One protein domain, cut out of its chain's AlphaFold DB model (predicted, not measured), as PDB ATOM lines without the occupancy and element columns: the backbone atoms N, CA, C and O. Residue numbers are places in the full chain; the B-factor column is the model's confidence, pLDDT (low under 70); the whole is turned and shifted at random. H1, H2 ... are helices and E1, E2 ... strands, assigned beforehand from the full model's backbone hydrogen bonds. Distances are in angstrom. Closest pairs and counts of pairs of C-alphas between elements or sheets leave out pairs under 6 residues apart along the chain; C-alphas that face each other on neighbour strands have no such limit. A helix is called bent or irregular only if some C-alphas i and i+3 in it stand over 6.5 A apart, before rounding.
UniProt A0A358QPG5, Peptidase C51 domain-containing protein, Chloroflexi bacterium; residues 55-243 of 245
ATOM      1  N   CYS A  55     189.016 172.483 262.364       89.62
ATOM      2  CA  CYS A  55     187.873 173.364 262.108       89.62
ATOM      3  C   CYS A  55     187.789 174.508 263.132       89.62
ATOM      4  O   CYS A  55     187.588 175.665 262.764       89.62
ATOM      5  N   ALA A  56     188.034 174.214 264.413       89.44
ATOM      6  CA  ALA A  56     187.981 175.198 265.493       89.44
ATOM      7  C   ALA A  56     189.156 176.192 265.492       89.44
ATOM      8  O   ALA A  56     189.089 177.221 266.168       89.44
ATOM      9  N   THR A  57     190.234 175.918 264.749       85.12
ATOM     10  CA  THR A  57     191.359 176.858 264.615       85.12
ATOM     11  C   THR A  57     191.062 178.012 263.663       85.12
ATOM     12  O   THR A  57     191.725 179.049 263.739       85.12
ATOM     13  N   ARG A  58     190.061 177.865 262.784       82.31
ATOM     14  CA  ARG A  58     189.684 178.895 261.816       82.31
ATOM     15  C   ARG A  58     188.487 179.698 262.299       82.31
ATOM     16  O   ARG A  58     187.520 179.179 262.854       82.31
ATOM     17  N   THR A  59     188.555 180.989 262.018       83.75
ATOM     18  CA  THR A  59     187.441 181.918 262.164       83.75
ATOM     19  C   THR A  59     187.045 182.376 260.769       83.75
ATOM     20  O   THR A  59     187.890 182.887 260.035       83.75
ATOM     21  N   VAL A  60     185.776 182.198 260.415       81.88
ATOM     22  CA  VAL A  60     185.210 182.567 259.111       81.88
ATOM     23  C   VAL A  60     184.128 183.632 259.284       81.88
ATOM     24  O   VAL A  60     183.519 183.737 260.349       81.88
ATOM     25  N   ASP A  61     183.882 184.446 258.260       79.06
ATOM     26  CA  ASP A  61     182.722 185.344 258.235       79.06
ATOM     27  C   ASP A  61     181.477 184.537 257.843       79.06
ATOM     28  O   ASP A  61     181.421 183.933 256.775       79.06
ATOM     29  N   ASN A  62     180.456 184.517 258.695       70.69
ATOM     30  CA  ASN A  62     179.225 183.763 258.439       70.69
ATOM     31  C   ASN A  62     178.277 184.443 257.421       70.69
ATOM     32  O   ASN A  62     177.136 184.011 257.276       70.69
ATOM     33  N   GLY A  63     178.707 185.506 256.731       71.31
ATOM     34  CA  GLY A  63     177.875 186.234 255.768       71.31
ATOM     35  C   GLY A  63     177.248 187.516 256.301       71.31
ATOM     36  O   GLY A  63     176.718 188.299 255.516       71.31
ATOM     37  N   ASN A  64     177.286 187.747 257.615       76.06
ATOM     38  CA  ASN A  64     176.743 188.957 258.234       76.06
ATOM     39  C   ASN A  64     177.829 189.916 258.755       76.06
ATOM     40  O   ASN A  64     177.513 190.873 259.467       76.06
ATOM     41  N   GLY A  65     179.098 189.678 258.408       76.00
ATOM     42  CA  GLY A  65     180.221 190.480 258.880       76.00
ATOM     43  C   GLY A  65     180.669 190.126 260.296       76.00
ATOM     44  O   GLY A  65     181.472 190.866 260.867       76.00
ATOM     45  N   GLN A  66     180.131 189.059 260.906       79.06
ATOM     46  CA  GLN A  66     180.553 188.595 262.226       79.06
ATOM     47  C   GLN A  66     181.461 187.364 262.120       79.06
ATOM     48  O   GLN A  66     181.059 186.343 261.549       79.06
ATOM     49  N   PRO A  67     182.657 187.418 262.733       83.00
ATOM     50  CA  PRO A  67     183.534 186.263 262.820       83.00
ATOM     51  C   PRO A  67     182.854 185.139 263.607       83.00
ATOM     52  O   PRO A  67     182.333 185.356 264.700       83.00
ATOM     53  N   THR A  68     182.883 183.930 263.058       84.62
ATOM     54  CA  THR A  68     182.383 182.709 263.691       84.62
ATOM     55  C   THR A  68     183.481 181.656 263.682       84.62
ATOM     56  O   THR A  68     184.143 181.448 262.667       84.62
ATOM     57  N   THR A  69     183.696 181.007 264.824       89.50
ATOM     58  CA  THR A  69     184.640 179.890 264.941       89.50
ATOM     59  C   THR A  69     184.093 178.671 264.213       89.50
ATOM     60  O   THR A  69     182.903 178.365 264.328       89.50
ATOM     61  N   GLY A  70     184.962 177.990 263.471       89.69
ATOM     62  CA  GLY A  70     184.585 176.778 262.775       89.69
ATOM     63  C   GLY A  70     184.270 175.612 263.707       89.69
ATOM     64  O   GLY A  70     184.687 175.575 264.865       89.69
ATOM     65  N   TYR A  71     183.523 174.649 263.191       90.94
ATOM     66  CA  TYR A  71     183.161 173.415 263.872       90.94
ATOM     67  C   TYR A  71     183.151 172.253 262.885       90.94
ATOM     68  O   TYR A  71     182.980 172.451 261.689       90.94
ATOM     69  N   ASP A  72     183.353 171.055 263.412       93.75
ATOM     70  CA  ASP A  72     183.295 169.797 262.673       93.75
ATOM     71  C   ASP A  72     181.838 169.455 262.303       93.75
ATOM     72  O   ASP A  72     180.950 169.524 263.163       93.75
ATOM     73  N   LEU A  73     181.582 169.121 261.034       94.31
ATOM     74  CA  LEU A  73     180.261 168.696 260.550       94.31
ATOM     75  C   LEU A  73     179.965 167.217 260.855       94.31
ATOM     76  O   LEU A  73     178.811 166.796 260.767       94.31
ATOM     77  N   GLY A  74     180.971 166.448 261.274       93.56
ATOM     78  CA  GLY A  74     180.848 165.061 261.709       93.56
ATOM     79  C   GLY A  74     181.235 164.021 260.658       93.56
ATOM     80  O   GLY A  74     180.951 162.839 260.874       93.56
ATOM     81  N   SER A  75     181.865 164.429 259.554       95.69
ATOM     82  CA  SER A  75     182.504 163.525 258.594       95.69
ATOM     83  C   SER A  75     183.989 163.850 258.438       95.69
ATOM     84  O   SER A  75     184.435 164.982 258.637       95.69
ATOM     85  N   GLU A  76     184.766 162.828 258.103       95.38
ATOM     86  CA  GLU A  76     186.209 162.921 257.935       95.38
ATOM     87  C   GLU A  76     186.680 161.863 256.936       95.38
ATOM     88  O   GLU A  76     186.194 160.724 256.928       95.38
ATOM     89  N   PHE A  77     187.706 162.205 256.160       94.31
ATOM     90  CA  PHE A  77     188.462 161.226 255.395       94.31
ATOM     91  C   PHE A  77     189.954 161.406 255.651       94.31
ATOM     92  O   PHE A  77     190.515 162.471 255.416       94.31
ATOM     93  N   ASP A  78     190.597 160.344 256.138       91.81
ATOM     94  CA  ASP A  78     192.033 160.318 256.445       91.81
ATOM     95  C   ASP A  78     192.496 161.445 257.393       91.81
ATOM     96  O   ASP A  78     193.471 162.128 257.114       91.81
ATOM     97  N   ASP A  79     191.787 161.649 258.514       91.44
ATOM     98  CA  ASP A  79     192.055 162.708 259.515       91.44
ATOM     99  C   ASP A  79     191.827 164.147 258.996       91.44
ATOM    100  O   ASP A  79     192.166 165.125 259.667       91.44
ATOM    101  N   VAL A  80     191.203 164.301 257.822       92.88
ATOM    102  CA  VAL A  80     190.760 165.594 257.287       92.88
ATOM    103  C   VAL A  80     189.254 165.723 257.472       92.88
ATOM    104  O   VAL A  80     188.462 165.044 256.824       92.88
ATOM    105  N   TYR A  81     188.873 166.610 258.386       94.44
ATOM    106  CA  TYR A  81     187.497 166.826 258.823       94.44
ATOM    107  C   TYR A  81     186.770 167.791 257.898       94.44
ATOM    108  O   TYR A  81     187.369 168.760 257.420       94.44
ATOM    109  N   THR A  82     185.478 167.569 257.689       95.00
ATOM    110  CA  THR A  82     184.599 168.560 257.070       95.00
ATOM    111  C   THR A  82     184.188 169.599 258.103       95.00
ATOM    112  O   THR A  82     183.863 169.296 259.251       95.00
ATOM    113  N   CYS A  83     184.234 170.866 257.715       93.38
ATOM    114  CA  CYS A  83     184.055 171.983 258.619       93.38
ATOM    115  C   CYS A  83     182.876 172.867 258.198       93.38
ATOM    116  O   CYS A  83     182.545 173.030 257.025       93.38
ATOM    117  N   GLY A  84     182.256 173.489 259.191       90.06
ATOM    118  CA  GLY A  84     181.292 174.571 259.046       90.06
ATOM    119  C   GLY A  84     181.602 175.708 260.021       90.06
ATOM    120  O   GLY A  84     182.575 175.629 260.764       90.06
ATOM    121  N   PRO A  85     180.797 176.782 260.057       81.19
ATOM    122  CA  PRO A  85     179.622 177.001 259.220       81.19
ATOM    123  C   PRO A  85     180.012 177.312 257.774       81.19
ATOM    124  O   PRO A  85     181.097 177.833 257.529       81.19
ATOM    125  N   ILE A  86     179.089 177.070 256.839       69.00
ATOM    126  CA  ILE A  86     179.198 177.598 255.477       69.00
ATOM    127  C   ILE A  86     179.280 179.124 255.591       69.00
ATOM    128  O   ILE A  86     178.316 179.748 256.053       69.00
ATOM    129  N   PRO A  87     180.407 179.747 255.229       63.75
ATOM    130  CA  PRO A  87     180.505 181.190 255.294       63.75
ATOM    131  C   PRO A  87     179.622 181.795 254.200       63.75
ATOM    132  O   PRO A  87     179.626 181.340 253.056       63.75
ATOM    133  N   GLY A  88     178.869 182.847 254.525       58.69
ATOM    134  CA  GLY A  88     178.124 183.600 253.513       58.69
ATOM    135  C   GLY A  88     179.020 184.477 252.627       58.69
ATOM    136  O   GLY A  88     178.512 185.125 251.713       58.69
ATOM    137  N   VAL A  89     180.337 184.517 252.883       59.25
ATOM    138  CA  VAL A  89     181.345 185.217 252.070       59.25
ATOM    139  C   VAL A  89     182.608 184.357 251.947       59.25
ATOM    140  O   VAL A  89     183.084 183.810 252.934       59.25
ATOM    141  N   TYR A  90     183.192 184.270 250.750       59.88
ATOM    142  CA  TYR A  90     184.530 183.695 250.547       59.88
ATOM    143  C   TYR A  90     185.624 184.606 251.153       59.88
ATOM    144  O   TYR A  90     185.515 185.830 251.004       59.88
ATOM    145  N   PRO A  91     186.712 184.067 251.750       61.94
ATOM    146  CA  PRO A  91     187.077 182.648 251.886       61.94
ATOM    147  C   PRO A  91     186.497 181.945 253.129       61.94
ATOM    148  O   PRO A  91     186.186 182.583 254.133       61.94
ATOM    149  N   GLY A  92     186.414 180.610 253.076       73.56
ATOM    150  CA  GLY A  92     186.152 179.737 254.227       73.56
ATOM    151  C   GLY A  92     185.728 178.327 253.801       73.56
ATOM    152  O   GLY A  92     186.066 177.920 252.697       73.56
ATOM    153  N   PHE A  93     184.999 177.610 254.665       83.00
ATOM    154  CA  PHE A  93     184.657 176.187 254.509       83.00
ATOM    155  C   PHE A  93     183.722 175.910 253.320       83.00
ATOM    156  O   PHE A  93     182.496 175.852 253.444       83.00
ATOM    157  N   GLN A  94     184.323 175.848 252.139       90.00
ATOM    158  CA  GLN A  94     183.703 175.643 250.839       90.00
ATOM    159  C   GLN A  94     184.156 174.289 250.295       90.00
ATOM    160  O   GLN A  94     185.238 173.817 250.631       90.00
ATOM    161  N   CYS A  95     183.394 173.697 249.377       93.81
ATOM    162  CA  CYS A  95     183.743 172.400 248.789       93.81
ATOM    163  C   CYS A  95     185.183 172.334 248.248       93.81
ATOM    164  O   CYS A  95     185.876 171.335 248.424       93.81
ATOM    165  N   VAL A  96     185.660 173.435 247.658       92.75
ATOM    166  CA  VAL A  96     187.037 173.583 247.172       92.75
ATOM    167  C   VAL A  96     188.078 173.638 248.303       92.75
ATOM    168  O   VAL A  96     189.168 173.084 248.138       92.75
ATOM    169  N   ASP A  97     187.765 174.267 249.442       90.94
ATOM    170  CA  ASP A  97     188.649 174.292 250.620       90.94
ATOM    171  C   ASP A  97     188.872 172.862 251.116       90.94
ATOM    172  O   ASP A  97     190.013 172.405 251.178       90.94
ATOM    173  N   TYR A  98     187.793 172.101 251.331       93.31
ATOM    174  CA  TYR A  98     187.881 170.709 251.777       93.31
ATOM    175  C   TYR A  98     188.799 169.842 250.904       93.31
ATOM    176  O   TYR A  98     189.738 169.226 251.416       93.31
ATOM    177  N   VAL A  99     188.593 169.824 249.583       94.38
ATOM    178  CA  VAL A  99     189.418 168.989 248.690       94.38
ATOM    179  C   VAL A  99     190.865 169.474 248.598       94.38
ATOM    180  O   VAL A  99     191.770 168.654 248.455       94.38
ATOM    181  N   THR A 100     191.107 170.782 248.724       91.69
ATOM    182  CA  THR A 100     192.467 171.343 248.755       91.69
ATOM    183  C   THR A 100     193.198 170.910 250.021       91.69
ATOM    184  O   THR A 100     194.344 170.462 249.952       91.69
ATOM    185  N   ARG A 101     192.527 170.988 251.176       90.88
ATOM    186  CA  ARG A 101     193.052 170.522 252.465       90.88
ATOM    187  C   ARG A 101     193.383 169.041 252.428       90.88
ATOM    188  O   ARG A 101     194.510 168.673 252.750       90.88
ATOM    189  N   TYR A 102     192.436 168.226 251.967       92.94
ATOM    190  CA  TYR A 102     192.627 166.789 251.820       92.94
ATOM    191  C   TYR A 102     193.822 166.458 250.925       92.94
ATOM    192  O   TYR A 102     194.708 165.701 251.316       92.94
ATOM    193  N   PHE A 103     193.900 167.071 249.744       92.12
ATOM    194  CA  PHE A 103     194.993 166.822 248.812       92.12
ATOM    195  C   PHE A 103     196.362 167.220 249.392       92.12
ATOM    196  O   PHE A 103     197.347 166.494 249.236       92.12
ATOM    197  N   ASN A 104     196.430 168.363 250.077       88.00
ATOM    198  CA  ASN A 104     197.661 168.851 250.690       88.00
ATOM    199  C   ASN A 104     198.129 167.969 251.851       88.00
ATOM    200  O   ASN A 104     199.328 167.701 251.949       88.00
ATOM    201  N   ASP A 105     197.207 167.494 252.690       88.00
ATOM    202  CA  ASP A 105     197.519 166.561 253.774       88.00
ATOM    203  C   ASP A 105     198.024 165.218 253.220       88.00
ATOM    204  O   ASP A 105     199.148 164.795 253.509       88.00
ATOM    205  N   ALA A 106     197.263 164.628 252.296       88.06
ATOM    206  CA  ALA A 106     197.541 163.322 251.714       88.06
ATOM    207  C   ALA A 106     198.879 163.239 250.956       88.06
ATOM    208  O   ALA A 106     199.565 162.213 250.991       88.06
ATOM    209  N   PHE A 107     199.262 164.299 250.237       84.88
ATOM    210  CA  PHE A 107     200.411 164.259 249.323       84.88
ATOM    211  C   PHE A 107     201.566 165.169 249.718       84.88
ATOM    212  O   PHE A 107     202.559 165.223 248.980       84.88
ATOM    213  N   GLN A 108     201.455 165.868 250.854       76.00
ATOM    214  CA  GLN A 108     202.442 166.840 251.350       76.00
ATOM    215  C   GLN A 108     202.868 167.843 250.268       76.00
ATOM    216  O   GLN A 108     203.984 168.371 250.262       76.00
ATOM    217  N   SER A 109     201.997 168.058 249.285       65.44
ATOM    218  CA  SER A 109     202.239 168.975 248.194       65.44
ATOM    219  C   SER A 109     201.782 170.346 248.627       65.44
ATOM    220  O   SER A 109     200.698 170.501 249.168       65.44
ATOM    221  N   ILE A 110     202.585 171.358 248.322       57.00
ATOM    222  CA  ILE A 110     202.122 172.737 248.295       57.00
ATOM    223  C   ILE A 110     201.337 172.879 246.983       57.00
ATOM    224  O   ILE A 110     201.822 173.502 246.039       57.00
ATOM    225  N   ALA A 111     200.145 172.279 246.864       52.09
ATOM    226  CA  ALA A 111     199.142 173.042 246.134       52.09
ATOM    227  C   ALA A 111     199.004 174.277 247.025       52.09
ATOM    228  O   ALA A 111     198.667 174.136 248.202       52.09
ATOM    229  N   GLY A 112     199.517 175.428 246.576       48.72
ATOM    230  CA  GLY A 112     199.543 176.622 247.422       48.72
ATOM    231  C   GLY A 112     198.125 177.008 247.851       48.72
ATOM    232  O   GLY A 112     197.187 176.277 247.555       48.72
ATOM    233  N   ASP A 113     197.981 178.117 248.576       55.06
ATOM    234  CA  ASP A 113     196.695 178.648 249.067       55.06
ATOM    235  C   ASP A 113     195.465 178.230 248.237       55.06
ATOM    236  O   ASP A 113     195.540 178.250 247.012       55.06
ATOM    237  N   GLU A 114     194.326 177.959 248.894       55.50
ATOM    238  CA  GLU A 114     192.991 177.616 248.331       55.50
ATOM    239  C   GLU A 114     192.632 178.287 246.977       55.50
ATOM    240  O   GLU A 114     191.831 177.769 246.207       55.50
ATOM    241  N   GLN A 115     193.261 179.421 246.657       60.06
ATOM    242  CA  GLN A 115     193.270 180.152 245.386       60.06
ATOM    243  C   GLN A 115     193.652 179.359 244.114       60.06
ATOM    244  O   GLN A 115     193.538 179.926 243.026       60.06
ATOM    245  N   TYR A 116     194.116 178.105 244.185       77.94
ATOM    246  CA  TYR A 116     194.481 177.343 242.975       77.94
ATOM    247  C   TYR A 116     193.295 176.731 242.226       77.94
ATOM    248  O   TYR A 116     193.387 176.557 241.011       77.94
ATOM    249  N   ILE A 117     192.208 176.397 242.921       88.62
ATOM    250  CA  ILE A 117     191.011 175.810 242.313       88.62
ATOM    251  C   ILE A 117     189.939 176.898 242.263       88.62
ATOM    252  O   ILE A 117     189.561 177.458 243.286       88.62
ATOM    253  N   ASP A 118     189.459 177.217 241.061       88.25
ATOM    254  CA  ASP A 118     188.478 178.286 240.861       88.25
ATOM    255  C   ASP A 118     187.066 177.864 241.288       88.25
ATOM    256  O   ASP A 118     186.379 178.617 241.975       88.25
ATOM    257  N   TYR A 119     186.649 176.654 240.912       93.00
ATOM    258  CA  TYR A 119     185.302 176.131 241.112       93.00
ATOM    259  C   TYR A 119     185.307 174.618 241.360       93.00
ATOM    260  O   TYR A 119     186.151 173.892 240.830       93.00
ATOM    261  N   GLY A 120     184.307 174.115 242.095       94.44
ATOM    262  CA  GLY A 120     184.187 172.686 242.410       94.44
ATOM    263  C   GLY A 120     184.156 171.803 241.156       94.44
ATOM    264  O   GLY A 120     184.857 170.790 241.072       94.44
ATOM    265  N   ARG A 121     183.460 172.254 240.105       95.06
ATOM    266  CA  ARG A 121     183.418 171.561 238.805       95.06
ATOM    267  C   ARG A 121     184.787 171.333 238.141       95.06
ATOM    268  O   ARG A 121     184.903 170.428 237.319       95.06
ATOM    269  N   ASN A 122     185.799 172.133 238.483       94.12
ATOM    270  CA  ASN A 122     187.125 172.108 237.863       94.12
ATOM    271  C   ASN A 122     188.204 171.483 238.764       94.12
ATOM    272  O   ASN A 122     189.329 171.299 238.303       94.12
ATOM    273  N   ALA A 123     187.898 171.155 240.026       94.25
ATOM    274  CA  ALA A 123     188.890 170.710 241.010       94.25
ATOM    275  C   ALA A 123     189.772 169.552 240.511       94.25
ATOM    276  O   ALA A 123     190.997 169.673 240.494       94.25
ATOM    277  N   ALA A 124     189.172 168.459 240.034       93.69
ATOM    278  CA  ALA A 124     189.912 167.305 239.525       93.69
ATOM    279  C   ALA A 124     190.766 167.638 238.286       93.69
ATOM    280  O   ALA A 124     191.916 167.208 238.208       93.69
ATOM    281  N   GLU A 125     190.250 168.439 237.347       93.06
ATOM    282  CA  GLU A 125     190.991 168.857 236.146       93.06
ATOM    283  C   GLU A 125     192.194 169.738 236.501       93.06
ATOM    284  O   GLU A 125     193.302 169.503 236.016       93.06
ATOM    285  N   ILE A 126     192.001 170.722 237.381       92.62
ATOM    286  CA  ILE A 126     193.063 171.626 237.835       92.62
ATOM    287  C   ILE A 126     194.144 170.848 238.584       92.62
ATOM    288  O   ILE A 126     195.337 171.034 238.324       92.62
ATOM    289  N   LEU A 127     193.756 169.955 239.495       91.94
ATOM    290  CA  LEU A 127     194.710 169.121 240.219       91.94
ATOM    291  C   LEU A 127     195.456 168.177 239.270       91.94
ATOM    292  O   LEU A 127     196.675 168.070 239.370       91.94
ATOM    293  N   HIS A 128     194.779 167.562 238.296       91.81
ATOM    294  CA  HIS A 128     195.434 166.750 237.268       91.81
ATOM    295  C   HIS A 128     196.444 167.562 236.447       91.81
ATOM    296  O   HIS A 128     197.577 167.125 236.249       91.81
ATOM    297  N   ALA A 129     196.070 168.762 235.997       90.94
ATOM    298  CA  ALA A 129     196.938 169.627 235.202       90.94
ATOM    299  C   ALA A 129     198.212 170.037 235.963       90.94
ATOM    300  O   ALA A 129     199.293 170.094 235.373       90.94
ATOM    301  N   ASN A 130     198.099 170.286 237.271       89.06
ATOM    302  CA  ASN A 130     199.235 170.638 238.125       89.06
ATOM    303  C   ASN A 130     200.045 169.412 238.584       89.06
ATOM    304  O   ASN A 130     201.259 169.502 238.775       89.06
ATOM    305  N   PHE A 131     199.397 168.256 238.726       89.75
ATOM    306  CA  PHE A 131     199.989 167.015 239.217       89.75
ATOM    307  C   PHE A 131     199.686 165.842 238.268       89.75
ATOM    308  O   PHE A 131     199.040 164.871 238.669       89.75
ATOM    309  N   PRO A 132     200.228 165.847 237.034       90.50
ATOM    310  CA  PRO A 132     199.860 164.894 235.976       90.50
ATOM    311  C   PRO A 132     200.232 163.433 236.270       90.50
ATOM    312  O   PRO A 132     199.886 162.534 235.506       90.50
ATOM    313  N   ARG A 133     200.947 163.177 237.373       90.38
ATOM    314  CA  ARG A 133     201.193 161.829 237.904       90.38
ATOM    315  C   ARG A 133     199.927 161.162 238.451       90.38
ATOM    316  O   ARG A 133     199.913 159.941 238.553       90.38
ATOM    317  N   PHE A 134     198.919 161.948 238.830       90.75
ATOM    318  CA  PHE A 134     197.617 161.461 239.268       90.75
ATOM    319  C   PHE A 134     196.699 161.422 238.050       90.75
ATOM    320  O   PHE A 134     196.413 162.482 237.489       90.75
ATOM    321  N   PRO A 135     196.292 160.235 237.572       91.12
ATOM    322  CA  PRO A 135     195.380 160.130 236.444       91.12
ATOM    323  C   PRO A 135     194.043 160.797 236.756       91.12
ATOM    324  O   PRO A 135     193.630 160.887 237.907       91.12
ATOM    325  N   MET A 136     193.353 161.238 235.715       89.88
ATOM    326  CA  MET A 136     191.965 161.667 235.810       89.88
ATOM    327  C   MET A 136     191.147 160.785 234.880       89.88
ATOM    328  O   MET A 136     191.481 160.675 233.696       89.88
ATOM    329  N   THR A 137     190.076 160.183 235.390       86.00
ATOM    330  CA  THR A 137     189.111 159.499 234.530       86.00
ATOM    331  C   THR A 137     188.125 160.545 234.006       86.00
ATOM    332  O   THR A 137     187.415 161.178 234.795       86.00
ATOM    333  N   PRO A 138     188.093 160.793 232.679       69.38
ATOM    334  CA  PRO A 138     187.331 161.902 232.137       69.38
ATOM    335  C   PRO A 138     185.842 161.567 231.993       69.38
ATOM    336  O   PRO A 138     185.472 160.498 231.501       69.38
ATOM    337  N   SER A 139     184.994 162.570 232.239       55.03
ATOM    338  CA  SER A 139     183.661 162.657 231.631       55.03
ATOM    339  C   SER A 139     183.825 162.972 230.142       55.03
ATOM    340  O   SER A 139     183.828 164.109 229.677       55.03
ATOM    341  N   THR A 140     184.031 161.937 229.335       43.12
ATOM    342  CA  THR A 140     183.909 162.067 227.877       43.12
ATOM    343  C   THR A 140     182.468 161.819 227.443       43.12
ATOM    344  O   THR A 140     182.229 160.912 226.661       43.12
ATOM    345  N   ALA A 141     181.495 162.601 227.928       37.31
ATOM    346  CA  ALA A 141     180.236 162.863 227.215       37.31
ATOM    347  C   ALA A 141     179.319 163.816 227.995       37.31
ATOM    348  O   ALA A 141     179.153 163.710 229.200       37.31
ATOM    349  N   ARG A 142     178.617 164.675 227.248       40.69
ATOM    350  CA  ARG A 142     177.422 165.473 227.614       40.69
ATOM    351  C   ARG A 142     176.195 164.634 228.044       40.69
ATOM    352  O   ARG A 142     175.052 165.016 227.829       40.69
ATOM    353  N   SER A 143     176.434 163.448 228.558       41.94
ATOM    354  CA  SER A 143     175.482 162.466 229.045       41.94
ATOM    355  C   SER A 143     176.331 161.649 230.002       41.94
ATOM    356  O   SER A 143     177.400 161.229 229.565       41.94
ATOM    357  N   GLY A 144     175.935 161.533 231.275       40.38
ATOM    358  CA  GLY A 144     176.691 160.989 232.420       40.38
ATOM    359  C   GLY A 144     177.141 159.526 232.323       40.38
ATOM    360  O   GLY A 144     177.088 158.786 233.298       40.38
ATOM    361  N   VAL A 145     177.575 159.122 231.136       42.22
ATOM    362  CA  VAL A 145     178.163 157.869 230.715       42.22
ATOM    363  C   VAL A 145     179.105 158.227 229.552       42.22
ATOM    364  O   VAL A 145     178.683 158.292 228.394       42.22
ATOM    365  N   SER A 146     180.408 158.412 229.794       39.31
ATOM    366  CA  SER A 146     181.312 157.914 228.751       39.31
ATOM    367  C   SER A 146     181.124 156.413 228.786       39.31
ATOM    368  O   SER A 146     181.350 155.810 229.829       39.31
ATOM    369  N   ALA A 147     180.571 155.858 227.710       39.16
ATOM    370  CA  ALA A 147     180.229 154.455 227.539       39.16
ATOM    371  C   ALA A 147     181.131 153.508 228.357       39.16
ATOM    372  O   ALA A 147     182.156 153.041 227.862       39.16
ATOM    373  N   LEU A 148     180.693 153.146 229.571       44.00
ATOM    374  CA  LEU A 148     181.220 152.028 230.354       44.00
ATOM    375  C   LEU A 148     180.709 150.733 229.710       44.00
ATOM    376  O   LEU A 148     180.021 149.918 230.313       44.00
ATOM    377  N   THR A 149     181.002 150.544 228.425       39.38
ATOM    378  CA  THR A 149     180.696 149.306 227.716       39.38
ATOM    379  C   THR A 149     181.782 148.287 228.047       39.38
ATOM    380  O   THR A 149     182.730 148.084 227.299       39.38
ATOM    381  N   GLY A 150     181.643 147.641 229.208       39.25
ATOM    382  CA  GLY A 150     182.259 146.336 229.467       39.25
ATOM    383  C   GLY A 150     183.215 146.221 230.654       39.25
ATOM    384  O   GLY A 150     183.423 145.098 231.099       39.25
ATOM    385  N   THR A 151     183.739 147.314 231.212       48.41
ATOM    386  CA  THR A 151     184.541 147.304 232.456       48.41
ATOM    387  C   THR A 151     184.500 148.689 233.097       48.41
ATOM    388  O   THR A 151     185.288 149.563 232.737       48.41
ATOM    389  N   ALA A 152     183.546 148.921 233.996       58.91
ATOM    390  CA  ALA A 152     183.393 150.211 234.646       58.91
ATOM    391  C   ALA A 152     184.490 150.448 235.689       58.91
ATOM    392  O   ALA A 152     184.557 149.730 236.686       58.91
ATOM    393  N   GLN A 153     185.340 151.448 235.464       79.31
ATOM    394  CA  GLN A 153     186.200 151.968 236.517       79.31
ATOM    395  C   GLN A 153     185.348 152.919 237.357       79.31
ATOM    396  O   GLN A 153     184.937 153.972 236.883       79.31
ATOM    397  N   LEU A 154     185.007 152.490 238.567       86.69
ATOM    398  CA  LEU A 154     184.343 153.322 239.563       86.69
ATOM    399  C   LEU A 154     185.403 154.094 240.354       86.69
ATOM    400  O   LEU A 154     186.509 153.564 240.517       86.69
ATOM    401  N   PRO A 155     185.088 155.294 240.871       92.06
ATOM    402  CA  PRO A 155     185.997 155.956 241.783       92.06
ATOM    403  C   PRO A 155     186.169 155.111 243.047       92.06
ATOM    404  O   PRO A 155     185.254 154.404 243.496       92.06
ATOM    405  N   LEU A 156     187.366 155.180 243.605       92.94
ATOM    406  CA  LEU A 156     187.740 154.521 244.844       92.94
ATOM    407  C   LEU A 156     187.709 155.523 245.998       92.94
ATOM    408  O   LEU A 156     187.786 156.734 245.801       92.94
ATOM    409  N   ALA A 157     187.618 155.002 247.221       96.12
ATOM    410  CA  ALA A 157     187.743 155.828 248.413       96.12
ATOM    411  C   ALA A 157     189.092 156.575 248.401       96.12
ATOM    412  O   ALA A 157     190.143 155.956 248.222       96.12
ATOM    413  N   GLY A 158     189.039 157.893 248.578       96.00
ATOM    414  CA  GLY A 158     190.163 158.819 248.522       96.00
ATOM    415  C   GLY A 158     190.344 159.545 247.188       96.00
ATOM    416  O   GLY A 158     191.158 160.466 247.126       96.00
ATOM    417  N   ASP A 159     189.606 159.184 246.136       95.81
ATOM    418  CA  ASP A 159     189.581 159.957 244.890       95.81
ATOM    419  C   ASP A 159     188.859 161.303 245.096       95.81
ATOM    420  O   ASP A 159     187.930 161.402 245.900       95.81
ATOM    421  N   ILE A 160     189.256 162.345 244.358       96.69
ATOM    422  CA  ILE A 160     188.563 163.649 244.374       96.69
ATOM    423  C   ILE A 160     187.589 163.702 243.208       96.69
ATOM    424  O   ILE A 160     188.001 163.539 242.060       96.69
ATOM    425  N   ILE A 161     186.318 163.982 243.483       96.38
ATOM    426  CA  ILE A 161     185.272 164.109 242.466       96.38
ATOM    427  C   ILE A 161     184.956 165.575 242.181       96.38
ATOM    428  O   ILE A 161     184.836 166.381 243.095       96.38
ATOM    429  N   SER A 162     184.771 165.916 240.911       95.88
ATOM    430  CA  SER A 162     184.204 167.185 240.450       95.88
ATOM    431  C   SER A 162     182.889 166.915 239.733       95.88
ATOM    432  O   SER A 162     182.822 166.025 238.884       95.88
ATOM    433  N   MET A 163     181.859 167.700 240.040       95.00
ATOM    434  CA  MET A 163     180.508 167.519 239.509       95.00
ATOM    435  C   MET A 163     179.906 168.833 239.009       95.00
ATOM    436  O   MET A 163     180.160 169.907 239.554       95.00
ATOM    437  N   TRP A 164     179.133 168.748 237.929       94.31
ATOM    438  CA  TRP A 164     178.394 169.864 237.345       94.31
ATOM    439  C   TRP A 164     177.168 169.358 236.587       94.31
ATOM    440  O   TRP A 164     176.986 168.161 236.365       94.31
ATOM    441  N   GLY A 165     176.306 170.289 236.196       91.88
ATOM    442  CA  GLY A 165     175.035 169.971 235.567       91.88
ATOM    443  C   GLY A 165     174.729 170.828 234.341       91.88
ATOM    444  O   GLY A 165     175.604 171.541 233.826       91.88
ATOM    445  N   PRO A 166     173.478 170.764 233.857       90.94
ATOM    446  CA  PRO A 166     172.965 171.661 232.829       90.94
ATOM    447  C   PRO A 166     173.016 173.135 233.266       90.94
ATOM    448  O   PRO A 166     173.299 173.474 234.408       90.94
ATOM    449  N   SER A 167     172.670 174.050 232.357       91.06
ATOM    450  CA  SER A 167     172.663 175.499 232.627       91.06
ATOM    451  C   SER A 167     171.658 175.959 233.694       91.06
ATOM    452  O   SER A 167     171.589 177.148 233.980       91.06
ATOM    453  N   THR A 168     170.819 175.053 234.198       91.19
ATOM    454  CA  THR A 168     169.865 175.284 235.294       91.19
ATOM    455  C   THR A 168     170.407 174.868 236.660       91.19
ATOM    456  O   THR A 168     169.662 174.945 237.631       91.19
ATOM    457  N   SER A 169     171.629 174.346 236.697       92.81
ATOM    458  CA  SER A 169     172.345 173.949 237.906       92.81
ATOM    459  C   SER A 169     173.328 175.046 238.318       92.81
ATOM    460  O   SER A 169     173.578 175.971 237.537       92.81
ATOM    461  N   ASP A 170     173.929 174.926 239.503       92.88
ATOM    462  CA  ASP A 170     174.976 175.845 239.945       92.88
ATOM    463  C   ASP A 170     176.125 175.871 238.923       92.88
ATOM    464  O   ASP A 170     176.695 174.844 238.536       92.88
ATOM    465  N   VAL A 171     176.460 177.077 238.467       93.94
ATOM    466  CA  VAL A 171     177.517 177.321 237.483       93.94
ATOM    467  C   VAL A 171     178.904 176.978 238.024       93.94
ATOM    468  O   VAL A 171     179.786 176.644 237.226       93.94
ATOM    469  N   TYR A 172     179.079 177.031 239.348       94.56
ATOM    470  CA  TYR A 172     180.310 176.676 240.052       94.56
ATOM    471  C   TYR A 172     180.463 175.156 240.219       94.56
ATOM    472  O   TYR A 172     181.579 174.645 240.355       94.56
ATOM    473  N   GLY A 173     179.355 174.416 240.128       95.31
ATOM    474  CA  GLY A 173     179.307 172.989 240.417       95.31
ATOM    475  C   GLY A 173     179.799 172.676 241.826       95.31
ATOM    476  O   GLY A 173     179.773 173.521 242.716       95.31
ATOM    477  N   HIS A 174     180.267 171.450 242.031       96.50
ATOM    478  CA  HIS A 174     180.626 170.979 243.362       96.50
ATOM    479  C   HIS A 174     181.786 169.987 243.331       96.50
ATOM    480  O   HIS A 174     182.169 169.494 242.265       96.50
ATOM    481  N   THR A 175     182.387 169.722 244.484       97.12
ATOM    482  CA  THR A 175     183.503 168.783 244.611       97.12
ATOM    483  C   THR A 175     183.551 168.174 246.005       97.12
ATOM    484  O   THR A 175     182.992 168.731 246.945       97.12
ATOM    485  N   GLY A 176     184.210 167.029 246.130       97.38
ATOM    486  CA  GLY A 176     184.407 166.357 247.406       97.38
ATOM    487  C   GLY A 176     185.373 165.186 247.292       97.38
ATOM    488  O   GLY A 176     185.948 164.937 246.225       97.38
ATOM    489  N   VAL A 177     185.546 164.467 248.394       97.75
ATOM    490  CA  VAL A 177     186.416 163.289 248.491       97.75
ATOM    491  C   VAL A 177     185.547 162.048 248.582       97.75
ATOM    492  O   VAL A 177     184.705 161.941 249.467       97.75
ATOM    493  N   ILE A 178     185.738 161.097 247.674       97.75
ATOM    494  CA  ILE A 178     184.983 159.845 247.674       97.75
ATOM    495  C   ILE A 178     185.326 159.044 248.929       97.75
ATOM    496  O   ILE A 178     186.491 158.770 249.196       97.75
ATOM    497  N   THR A 179     184.314 158.609 249.673       97.56
ATOM    498  CA  THR A 179     184.483 157.782 250.878       97.56
ATOM    499  C   THR A 179     184.149 156.317 250.630       97.56
ATOM    500  O   THR A 179     184.624 155.433 251.344       97.56
ATOM    501  N   GLY A 180     183.390 156.022 249.575       96.00
ATOM    502  CA  GLY A 180     183.101 154.653 249.177       96.00
ATOM    503  C   GLY A 180     182.230 154.553 247.935       96.00
ATOM    504  O   GLY A 180     181.516 155.482 247.574       96.00
ATOM    505  N   THR A 181     182.250 153.378 247.311       94.62
ATOM    506  CA  THR A 181     181.392 153.063 246.169       94.62
ATOM    507  C   THR A 181     180.745 151.697 246.362       94.62
ATOM    508  O   THR A 181     181.421 150.716 246.669       94.62
ATOM    509  N   SER A 182     179.433 151.618 246.142       95.94
ATOM    510  CA  SER A 182     178.644 150.388 246.224       95.94
ATOM    511  C   SER A 182     177.699 150.300 245.028       95.94
ATOM    512  O   SER A 182     176.528 150.656 245.133       95.94
ATOM    513  N   VAL A 183     178.206 149.808 243.894       88.88
ATOM    514  CA  VAL A 183     177.456 149.627 242.637       88.88
ATOM    515  C   VAL A 183     177.457 148.151 242.248       88.88
ATOM    516  O   VAL A 183     178.495 147.490 242.260       88.88
ATOM    517  N   ASN A 184     176.280 147.609 241.937       91.12
ATOM    518  CA  ASN A 184     176.119 146.206 241.566       91.12
ATOM    519  C   ASN A 184     176.499 145.943 240.094       91.12
ATOM    520  O   ASN A 184     176.817 146.847 239.326       91.12
ATOM    521  N   LEU A 185     176.430 144.678 239.667       87.56
ATOM    522  CA  LEU A 185     176.740 144.287 238.282       87.56
ATOM    523  C   LEU A 185     175.759 144.853 237.241       87.56
ATOM    524  O   LEU A 185     176.060 144.824 236.050       87.56
ATOM    525  N   GLN A 186     174.591 145.327 237.673       89.06
ATOM    526  CA  GLN A 186     173.604 146.000 236.829       89.06
ATOM    527  C   GLN A 186     173.886 147.505 236.704       89.06
ATOM    528  O   GLN A 186     173.156 148.187 235.999       89.06
ATOM    529  N   GLY A 187     174.929 148.026 237.359       86.62
ATOM    530  CA  GLY A 187     175.222 149.455 237.342       86.62
ATOM    531  C   GLY A 187     174.279 150.272 238.217       86.62
ATOM    532  O   GLY A 187     174.117 151.457 237.964       86.62
ATOM    533  N   THR A 188     173.652 149.660 239.224       91.81
ATOM    534  CA  THR A 188     172.790 150.356 240.187       91.81
ATOM    535  C   THR A 188     173.453 150.390 241.558       91.81
ATOM    536  O   THR A 188     173.975 149.373 242.028       91.81
ATOM    537  N   GLY A 189     173.415 151.539 242.227       95.12
ATOM    538  CA  GLY A 189     173.996 151.700 243.551       95.12
ATOM    539  C   GLY A 189     174.266 153.148 243.923       95.12
ATOM    540  O   GLY A 189     173.564 154.052 243.473       95.12
ATOM    541  N   THR A 190     175.286 153.361 244.750       96.31
ATOM    542  CA  THR A 190     175.662 154.691 245.239       96.31
ATOM    543  C   THR A 190     177.171 154.894 245.255       96.31
ATOM    544  O   THR A 190     177.952 153.946 245.386       96.31
ATOM    545  N   ILE A 191     177.565 156.158 245.152       96.06
ATOM    546  CA  ILE A 191     178.907 156.653 245.456       96.06
ATOM    547  C   ILE A 191     178.751 157.615 246.636       96.06
ATOM    548  O   ILE A 191     177.994 158.576 246.541       96.06
ATOM    549  N   SER A 192     179.421 157.339 247.748       98.00
ATOM    550  CA  SER A 192     179.448 158.195 248.937       98.00
ATOM    551  C   SER A 192     180.666 159.108 248.886       98.00
ATOM    552  O   SER A 192     181.740 158.682 248.449       98.00
ATOM    553  N   PHE A 193     180.507 160.350 249.327       98.12
ATOM    554  CA  PHE A 193     181.587 161.325 249.357       98.12
ATOM    555  C   PHE A 193     181.395 162.322 250.494       98.12
ATOM    556  O   PHE A 193     180.268 162.592 250.903       98.12
ATOM    557  N   ASP A 194     182.508 162.854 250.978       98.19
ATOM    558  CA  ASP A 194     182.530 163.930 251.954       98.19
ATOM    559  C   ASP A 194     182.776 165.260 251.249       98.19
ATOM    560  O   ASP A 194     183.525 165.340 250.266       98.19
ATOM    561  N   ASP A 195     182.127 166.302 251.746       96.00
ATOM    562  CA  ASP A 195     182.194 167.642 251.197       96.00
ATOM    563  C   ASP A 195     181.991 168.723 252.259       96.00
ATOM    564  O   ASP A 195     181.637 168.478 253.410       96.00
ATOM    565  N   GLU A 196     182.215 169.959 251.840       93.69
ATOM    566  CA  GLU A 196     181.759 171.139 252.559       93.69
ATOM    567  C   GLU A 196     180.795 171.906 251.663       93.69
ATOM    568  O   GLU A 196     180.879 171.832 250.439       93.69
ATOM    569  N   ASN A 197     179.909 172.701 252.261       88.06
ATOM    570  CA  ASN A 197     178.967 173.552 251.529       88.06
ATOM    571  C   ASN A 197     177.908 172.811 250.677       88.06
ATOM    572  O   ASN A 197     177.372 173.378 249.730       88.06
ATOM    573  N   ALA A 198     177.539 171.578 251.036       87.62
ATOM    574  CA  ALA A 198     176.302 170.964 250.528       87.62
ATOM    575  C   ALA A 198     175.398 170.434 251.640       87.62
ATOM    576  O   ALA A 198     174.201 170.728 251.658       87.62
ATOM    577  N   THR A 199     175.958 169.690 252.597       90.12
ATOM    578  CA  THR A 199     175.179 169.057 253.670       90.12
ATOM    579  C   THR A 199     175.609 169.535 255.054       90.12
ATOM    580  O   THR A 199     176.747 169.939 255.278       90.12
ATOM    581  N   SER A 200     174.695 169.473 256.028       90.69
ATOM    582  CA  SER A 200     175.017 169.797 257.427       90.69
ATOM    583  C   SER A 200     175.874 168.734 258.120       90.69
ATOM    584  O   SER A 200     176.331 168.976 259.229       90.69
ATOM    585  N   SER A 201     176.024 167.556 257.507       94.62
ATOM    586  CA  SER A 201     176.841 166.440 257.997       94.62
ATOM    587  C   SER A 201     178.200 166.328 257.304       94.62
ATOM    588  O   SER A 201     178.959 165.430 257.645       94.62
ATOM    589  N   GLY A 202     178.467 167.168 256.297       95.12
ATOM    590  CA  GLY A 202     179.661 167.088 255.454       95.12
ATOM    591  C   GLY A 202     179.785 165.787 254.652       95.12
ATOM    592  O   GLY A 202     180.880 165.378 254.286       95.12
ATOM    593  N   SER A 203     178.684 165.068 254.434       97.12
ATOM    594  CA  SER A 203     178.688 163.783 253.734       97.12
ATOM    595  C   SER A 203     177.404 163.620 252.941       97.12
ATOM    596  O   SER A 203     176.319 163.923 253.451       97.12
ATOM    597  N   ASP A 204     177.527 163.137 251.709       97.00
ATOM    598  CA  ASP A 204     176.418 162.971 250.778       97.00
ATOM    599  C   ASP A 204     176.629 161.756 249.852       97.00
ATOM    600  O   ASP A 204     177.608 161.004 249.934       97.00
ATOM    601  N   THR A 205     175.653 161.511 248.981       96.94
ATOM    602  CA  THR A 205     175.617 160.372 248.071       96.94
ATOM    603  C   THR A 205     175.211 160.781 246.665       96.94
ATOM    604  O   THR A 205     174.321 161.598 246.442       96.94
ATOM    605  N   ILE A 206     175.846 160.141 245.694       95.31
ATOM    606  CA  ILE A 206     175.522 160.228 244.278       95.31
ATOM    607  C   ILE A 206     174.854 158.914 243.887       95.31
ATOM    608  O   ILE A 206     175.348 157.828 244.210       95.31
ATOM    609  N   ASN A 207     173.725 159.005 243.191       94.00
ATOM    610  CA  ASN A 207     172.985 157.835 242.742       94.00
ATOM    611  C   ASN A 207     173.574 157.308 241.437       94.00
ATOM    612  O   ASN A 207     173.935 158.083 240.548       94.00
ATOM    613  N   VAL A 208     173.625 155.983 241.317       90.62
ATOM    614  CA  VAL A 208     173.988 155.289 240.082       90.62
ATOM    615  C   VAL A 208     172.819 154.399 239.672       90.62
ATOM    616  O   VAL A 208     172.363 153.580 240.472       90.62
ATOM    617  N   ASP A 209     172.336 154.553 238.443       89.38
ATOM    618  CA  ASP A 209     171.283 153.720 237.857       89.38
ATOM    619  C   ASP A 209     171.612 153.397 236.397       89.38
ATOM    620  O   ASP A 209     171.882 154.302 235.611       89.38
ATOM    621  N   ASP A 210     171.641 152.110 236.042       88.25
ATOM    622  CA  ASP A 210     172.079 151.617 234.725       88.25
ATOM    623  C   ASP A 210     173.385 152.283 234.244       88.25
ATOM    624  O   ASP A 210     173.485 152.816 233.137       88.25
ATOM    625  N   TRP A 211     174.385 152.325 235.136       85.31
ATOM    626  CA  TRP A 211     175.685 152.977 234.919       85.31
ATOM    627  C   TRP A 211     175.626 154.487 234.643       85.31
ATOM    628  O   TRP A 211     176.640 155.077 234.274       85.31
ATOM    629  N   THR A 212     174.473 155.116 234.856       85.38
ATOM    630  CA  THR A 212     174.284 156.565 234.790       85.38
ATOM    631  C   THR A 212     174.401 157.153 236.182       85.38
ATOM    632  O   THR A 212     173.732 156.710 237.112       85.38
ATOM    633  N   VAL A 213     175.251 158.164 236.320       87.69
ATOM    634  CA  VAL A 213     175.510 158.846 237.591       87.69
ATOM    635  C   VAL A 213     174.708 160.147 237.645       87.69
ATOM    636  O   VAL A 213     174.691 160.895 236.667       87.69
ATOM    637  N   ALA A 214     174.053 160.425 238.773       92.25
ATOM    638  CA  ALA A 214     173.355 161.687 239.006       92.25
ATOM    639  C   ALA A 214     173.359 162.088 240.488       92.25
ATOM    640  O   ALA A 214     173.180 161.257 241.382       92.25
ATOM    641  N   TYR A 215     173.507 163.387 240.731       93.75
ATOM    642  CA  TYR A 215     173.386 164.008 242.046       93.75
ATOM    643  C   TYR A 215     172.169 164.931 242.057       93.75
ATOM    644  O   TYR A 215     171.965 165.698 241.114       93.75
ATOM    645  N   GLY A 216     171.356 164.833 243.111       93.06
ATOM    646  CA  GLY A 216     170.094 165.559 243.235       93.06
ATOM    647  C   GLY A 216     169.006 165.135 242.229       93.06
ATOM    648  O   GLY A 216     169.249 164.387 241.280       93.06
ATOM    649  N   PRO A 217     167.752 165.578 242.431       90.94
ATOM    650  CA  PRO A 217     166.667 165.322 241.488       90.94
ATOM    651  C   PRO A 217     166.780 166.216 240.238       90.94
ATOM    652  O   PRO A 217     167.148 167.385 240.361       90.94
ATOM    653  N   PRO A 218     166.403 165.741 239.039       88.75
ATOM    654  CA  PRO A 218     166.382 166.590 237.852       88.75
ATOM    655  C   PRO A 218     165.363 167.739 237.991       88.75
ATOM    656  O   PRO A 218     164.347 167.581 238.681       88.75
ATOM    657  N   PRO A 219     165.574 168.876 237.297       86.12
ATOM    658  CA  PRO A 219     164.611 169.973 237.218       86.12
ATOM    659  C   PRO A 219     163.202 169.483 236.849       86.12
ATOM    660  O   PRO A 219     162.991 168.907 235.779       86.12
ATOM    661  N   MET A 220     162.209 169.735 237.707       85.81
ATOM    662  CA  MET A 220     160.810 169.390 237.427       85.81
ATOM    663  C   MET A 220     160.061 170.599 236.863       85.81
ATOM    664  O   MET A 220     160.081 171.686 237.438       85.81
ATOM    665  N   ASN A 221     159.354 170.408 235.744       85.81
ATOM    666  CA  ASN A 221     158.496 171.433 235.128       85.81
ATOM    667  C   ASN A 221     159.210 172.771 234.842       85.81
ATOM    668  O   ASN A 221     158.602 173.834 234.945       85.81
ATOM    669  N   GLY A 222     160.504 172.727 234.509       78.25
ATOM    670  CA  GLY A 222     161.309 173.922 234.235       78.25
ATOM    671  C   GLY A 222     161.721 174.722 235.475       78.25
ATOM    672  O   GLY A 222     162.337 175.771 235.317       78.25
ATOM    673  N   SER A 223     161.415 174.243 236.688       83.00
ATOM    674  CA  SER A 223     161.971 174.826 237.913       83.00
ATOM    675  C   SER A 223     163.446 174.434 238.007       83.00
ATOM    676  O   SER A 223     163.720 173.229 238.004       83.00
ATOM    677  N   PRO A 224     164.386 175.395 238.043       85.81
ATOM    678  CA  PRO A 224     165.804 175.085 238.168       85.81
ATOM    679  C   PRO A 224     166.064 174.319 239.469       85.81
ATOM    680  O   PRO A 224     165.365 174.510 240.465       85.81
ATOM    681  N   ASN A 225     167.059 173.438 239.432       89.12
ATOM    682  CA  ASN A 225     167.615 172.818 240.622       89.12
ATOM    683  C   ASN A 225     169.122 173.036 240.579       89.12
ATOM    684  O   ASN A 225     169.818 172.351 239.828       89.12
ATOM    685  N   ASP A 226     169.595 173.973 241.397       91.69
ATOM    686  CA  ASP A 226     171.011 174.336 241.480       91.69
ATOM    687  C   ASP A 226     171.886 173.122 241.841       91.69
ATOM    688  O   ASP A 226     173.023 173.021 241.395       91.69
ATOM    689  N   TYR A 227     171.312 172.135 242.534       92.12
ATOM    690  CA  TYR A 227     171.989 170.931 243.015       92.12
ATOM    691  C   TYR A 227     171.706 169.688 242.160       92.12
ATOM    692  O   TYR A 227     171.802 168.568 242.655       92.12
ATOM    693  N   TYR A 228     171.305 169.852 240.895       94.56
ATOM    694  CA  TYR A 228     171.246 168.733 239.952       94.56
ATOM    695  C   TYR A 228     172.538 168.636 239.143       94.56
ATOM    696  O   TYR A 228     172.816 169.517 238.329       94.56
ATOM    697  N   TYR A 229     173.293 167.553 239.291       93.62
ATOM    698  CA  TYR A 229     174.509 167.315 238.510       93.62
ATOM    699  C   TYR A 229     174.419 165.988 237.760       93.62
ATOM    700  O   TYR A 229     174.076 164.956 238.335       93.62
ATOM    701  N   ASP A 230     174.724 166.027 236.466       91.69
ATOM    702  CA  ASP A 230     174.661 164.890 235.538       91.69
ATOM    703  C   ASP A 230     175.994 164.635 234.821       91.69
ATOM    704  O   ASP A 230     176.093 163.797 233.921       91.69
ATOM    705  N   SER A 231     177.025 165.380 235.211       90.12
ATOM    706  CA  SER A 231     178.346 165.354 234.614       90.12
ATOM    707  C   SER A 231     179.397 165.315 235.722       90.12
ATOM    708  O   SER A 231     179.367 166.129 236.644       90.12
ATOM    709  N   PHE A 232     180.321 164.356 235.631       91.44
ATOM    710  CA  PHE A 232     181.261 164.028 236.705       91.44
ATOM    711  C   PHE A 232     182.636 163.691 236.146       91.44
ATOM    712  O   PHE A 232     182.742 162.989 235.148       91.44
ATOM    713  N   GLN A 233     183.693 164.103 236.822       92.62
ATOM    714  CA  GLN A 233     185.044 163.589 236.597       92.62
ATOM    715  C   GLN A 233     185.701 163.354 237.950       92.62
ATOM    716  O   GLN A 233     185.304 163.976 238.934       92.62
ATOM    717  N   TRP A 234     186.701 162.482 238.017       93.69
ATOM    718  CA  TRP A 234     187.442 162.289 239.257       93.69
ATOM    719  C   TRP A 234     188.934 162.115 239.018       93.69
ATOM    720  O   TRP A 234     189.376 161.572 238.001       93.69
ATOM    721  N   LEU A 235     189.693 162.614 239.984       93.69
ATOM    722  CA  LEU A 235     191.128 162.452 240.090       93.69
ATOM    723  C   LEU A 235     191.423 161.166 240.861       93.69
ATOM    724  O   LEU A 235     190.971 161.000 241.993       93.69
ATOM    725  N   GLU A 236     192.192 160.276 240.249       93.00
ATOM    726  CA  GLU A 236     192.549 158.973 240.802       93.00
ATOM    727  C   GLU A 236     193.734 159.111 241.760       93.00
ATOM    728  O   GLU A 236     194.887 159.297 241.356       93.00
ATOM    729  N   LEU A 237     193.437 158.997 243.050       92.25
ATOM    730  CA  LEU A 237     194.378 159.177 244.151       92.25
ATOM    731  C   LEU A 237     194.529 157.903 244.974       92.25
ATOM    732  O   LEU A 237     195.618 157.637 245.486       92.25
ATOM    733  N   ALA A 238     193.487 157.073 245.053       86.00
ATOM    734  CA  ALA A 238     193.466 155.881 245.897       86.00
ATOM    735  C   ALA A 238     194.639 154.923 245.624       86.00
ATOM    736  O   ALA A 238     195.261 154.398 246.548       86.00
ATOM    737  N   ALA A 239     194.998 154.731 244.350       81.56
ATOM    738  CA  ALA A 239     196.140 153.899 243.975       81.56
ATOM    739  C   ALA A 239     197.476 154.466 244.491       81.56
ATOM    740  O   ALA A 239     198.360 153.703 244.879       81.56
ATOM    741  N   ALA A 240     197.620 155.795 244.525       80.44
ATOM    742  CA  ALA A 240     198.801 156.449 245.076       80.44
ATOM    743  C   ALA A 240     198.830 156.349 246.611       80.44
ATOM    744  O   ALA A 240     199.876 156.024 247.171       80.44
ATOM    745  N   LEU A 241     197.685 156.530 247.277       81.75
ATOM    746  CA  LEU A 241     197.546 156.410 248.738       81.75
ATOM    747  C   LEU A 241     197.856 155.001 249.251       81.75
ATOM    748  O   LEU A 241     198.471 154.835 250.299       81.75
ATOM    749  N   ALA A 242     197.485 153.970 248.488       80.12
ATOM    750  CA  ALA A 242     197.804 152.585 248.823       80.12
ATOM    751  C   ALA A 242     199.312 152.275 248.770       80.12
ATOM    752  O   ALA A 242     199.743 151.260 249.310       80.12
ATOM    753  N   SER A 243     200.113 153.113 248.102       73.81
ATOM    754  CA  SER A 243     201.558 152.904 247.934       73.81
ATOM    755  C   SER A 243     202.428 153.633 248.963       73.81
ATOM    756  O   SER A 243     203.625 153.358 249.044       73.81
TER     757      SER A 243
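This is residues 55 to 243 of the 245 residues of the protein "Peptidase C51 domain-containing protein" of Chloroflexi bacterium (UniProt A0A358QPG5). A six-stranded sheet, curled like part of a barrel and folded back on itself at E6, has H1 and H2 packed on it. The small E3-E4 hairpin partly faces this sheet, and the E1-E2 hairpin lies farthest from the middle. The printed part has 189 residues, with three named helices and ten named strands in the order E1 E2 E3 E4 H1 H2 E5 E6 E7 E8 E9 E10 H3; the large sheet, E9-E8-E7-E6-E5-E10, is antiparallel. The class is mixed, helices and strands, with 84 residues in named elements, under half. The whole is compact, with a radius of gyration of the C-alphas of 16.3 A and spans of 51 by 48 by 27 A.

Start the large sheet at C-alpha 160, (188.563, 163.649, 244.374), where E5, residues 160 to 164, begins. E6, 174 to 183, spans 21.6 A and bends by 83 degrees at residue 177; E7, 189 to 194, spans 17.1 A and E8, 203 to 209, 20.2 A. E9 is 212 to 214 and E10 231 to 235. H1, 95 to 107, is 18.6 A long; H2, 120 to 130, is 15.8 A long and irregular, with C-alphas 121 and 124 7.8 A apart. Find E1 at 59 to 61, E2 at 67 to 69, E3 at 71 to 77 and E4 at 80 to 84. H3, 238 to 243, ends at C-alpha 243, (201.558, 152.904, 247.934).

E5 to E9 form a meander, each strand the antiparallel neighbour of the one before. Look at N 161 and O 176 between E5 and E6, 2.9 A, N 192 and O 180 between E7 and E6, 2.8 A, N 206 and O 191 between E8 and E7, 2.8 A, N 212 and O 209 between E9 and E8, 2.8 A, and N 162 and O 233 between E5 and E10, 2.8 A. It is a folded sheet, one sheet in two leaves: E9 E8 E7 face E5 E10, with E6 as the hinge. H2 is on it over E5 and E10, at a height over the sheet of 8.0 A; its closest C-alphas to E5 are Arg 121 and Ser 162, 4.7 A. H1 is on it over E6, at a height of 9.0 A; the closest C-alphas are Cys 95 and Thr 175, 5.5 A. H1 touches H2 with residues 95 to 99 alone, at a shallow tilt of 30 degrees, the same way; the closest C-alphas are Val 96 and Gly 120, 5.6 A. The hairpin E3 and E4, with N 73 and O 82 at 2.9 A, makes a sandwich, two sheets face to face, with the large sheet; the closest C-alphas of E3 and E8 are Ser 75 and Ser 203, 6.2 A. In the hairpin E1 and E2, N 68 and O 60 are 2.8 A apart. H3 is not on the large sheet. Every O i to N i+4 pair is within hydrogen-bond range in H1, against 5 of 7 in H2 and 1 of 2 in H3.

The two C-alphas farthest apart, Gln 66 and Gly 150, are 53.5 A apart, and the printed part has no cut. The long links are H1 to H2, H2 to E5 and E9 to E10. Confidence is low, with pLDDT under 70, at residues 86 to 91, 109 to 115 and 138 to 152.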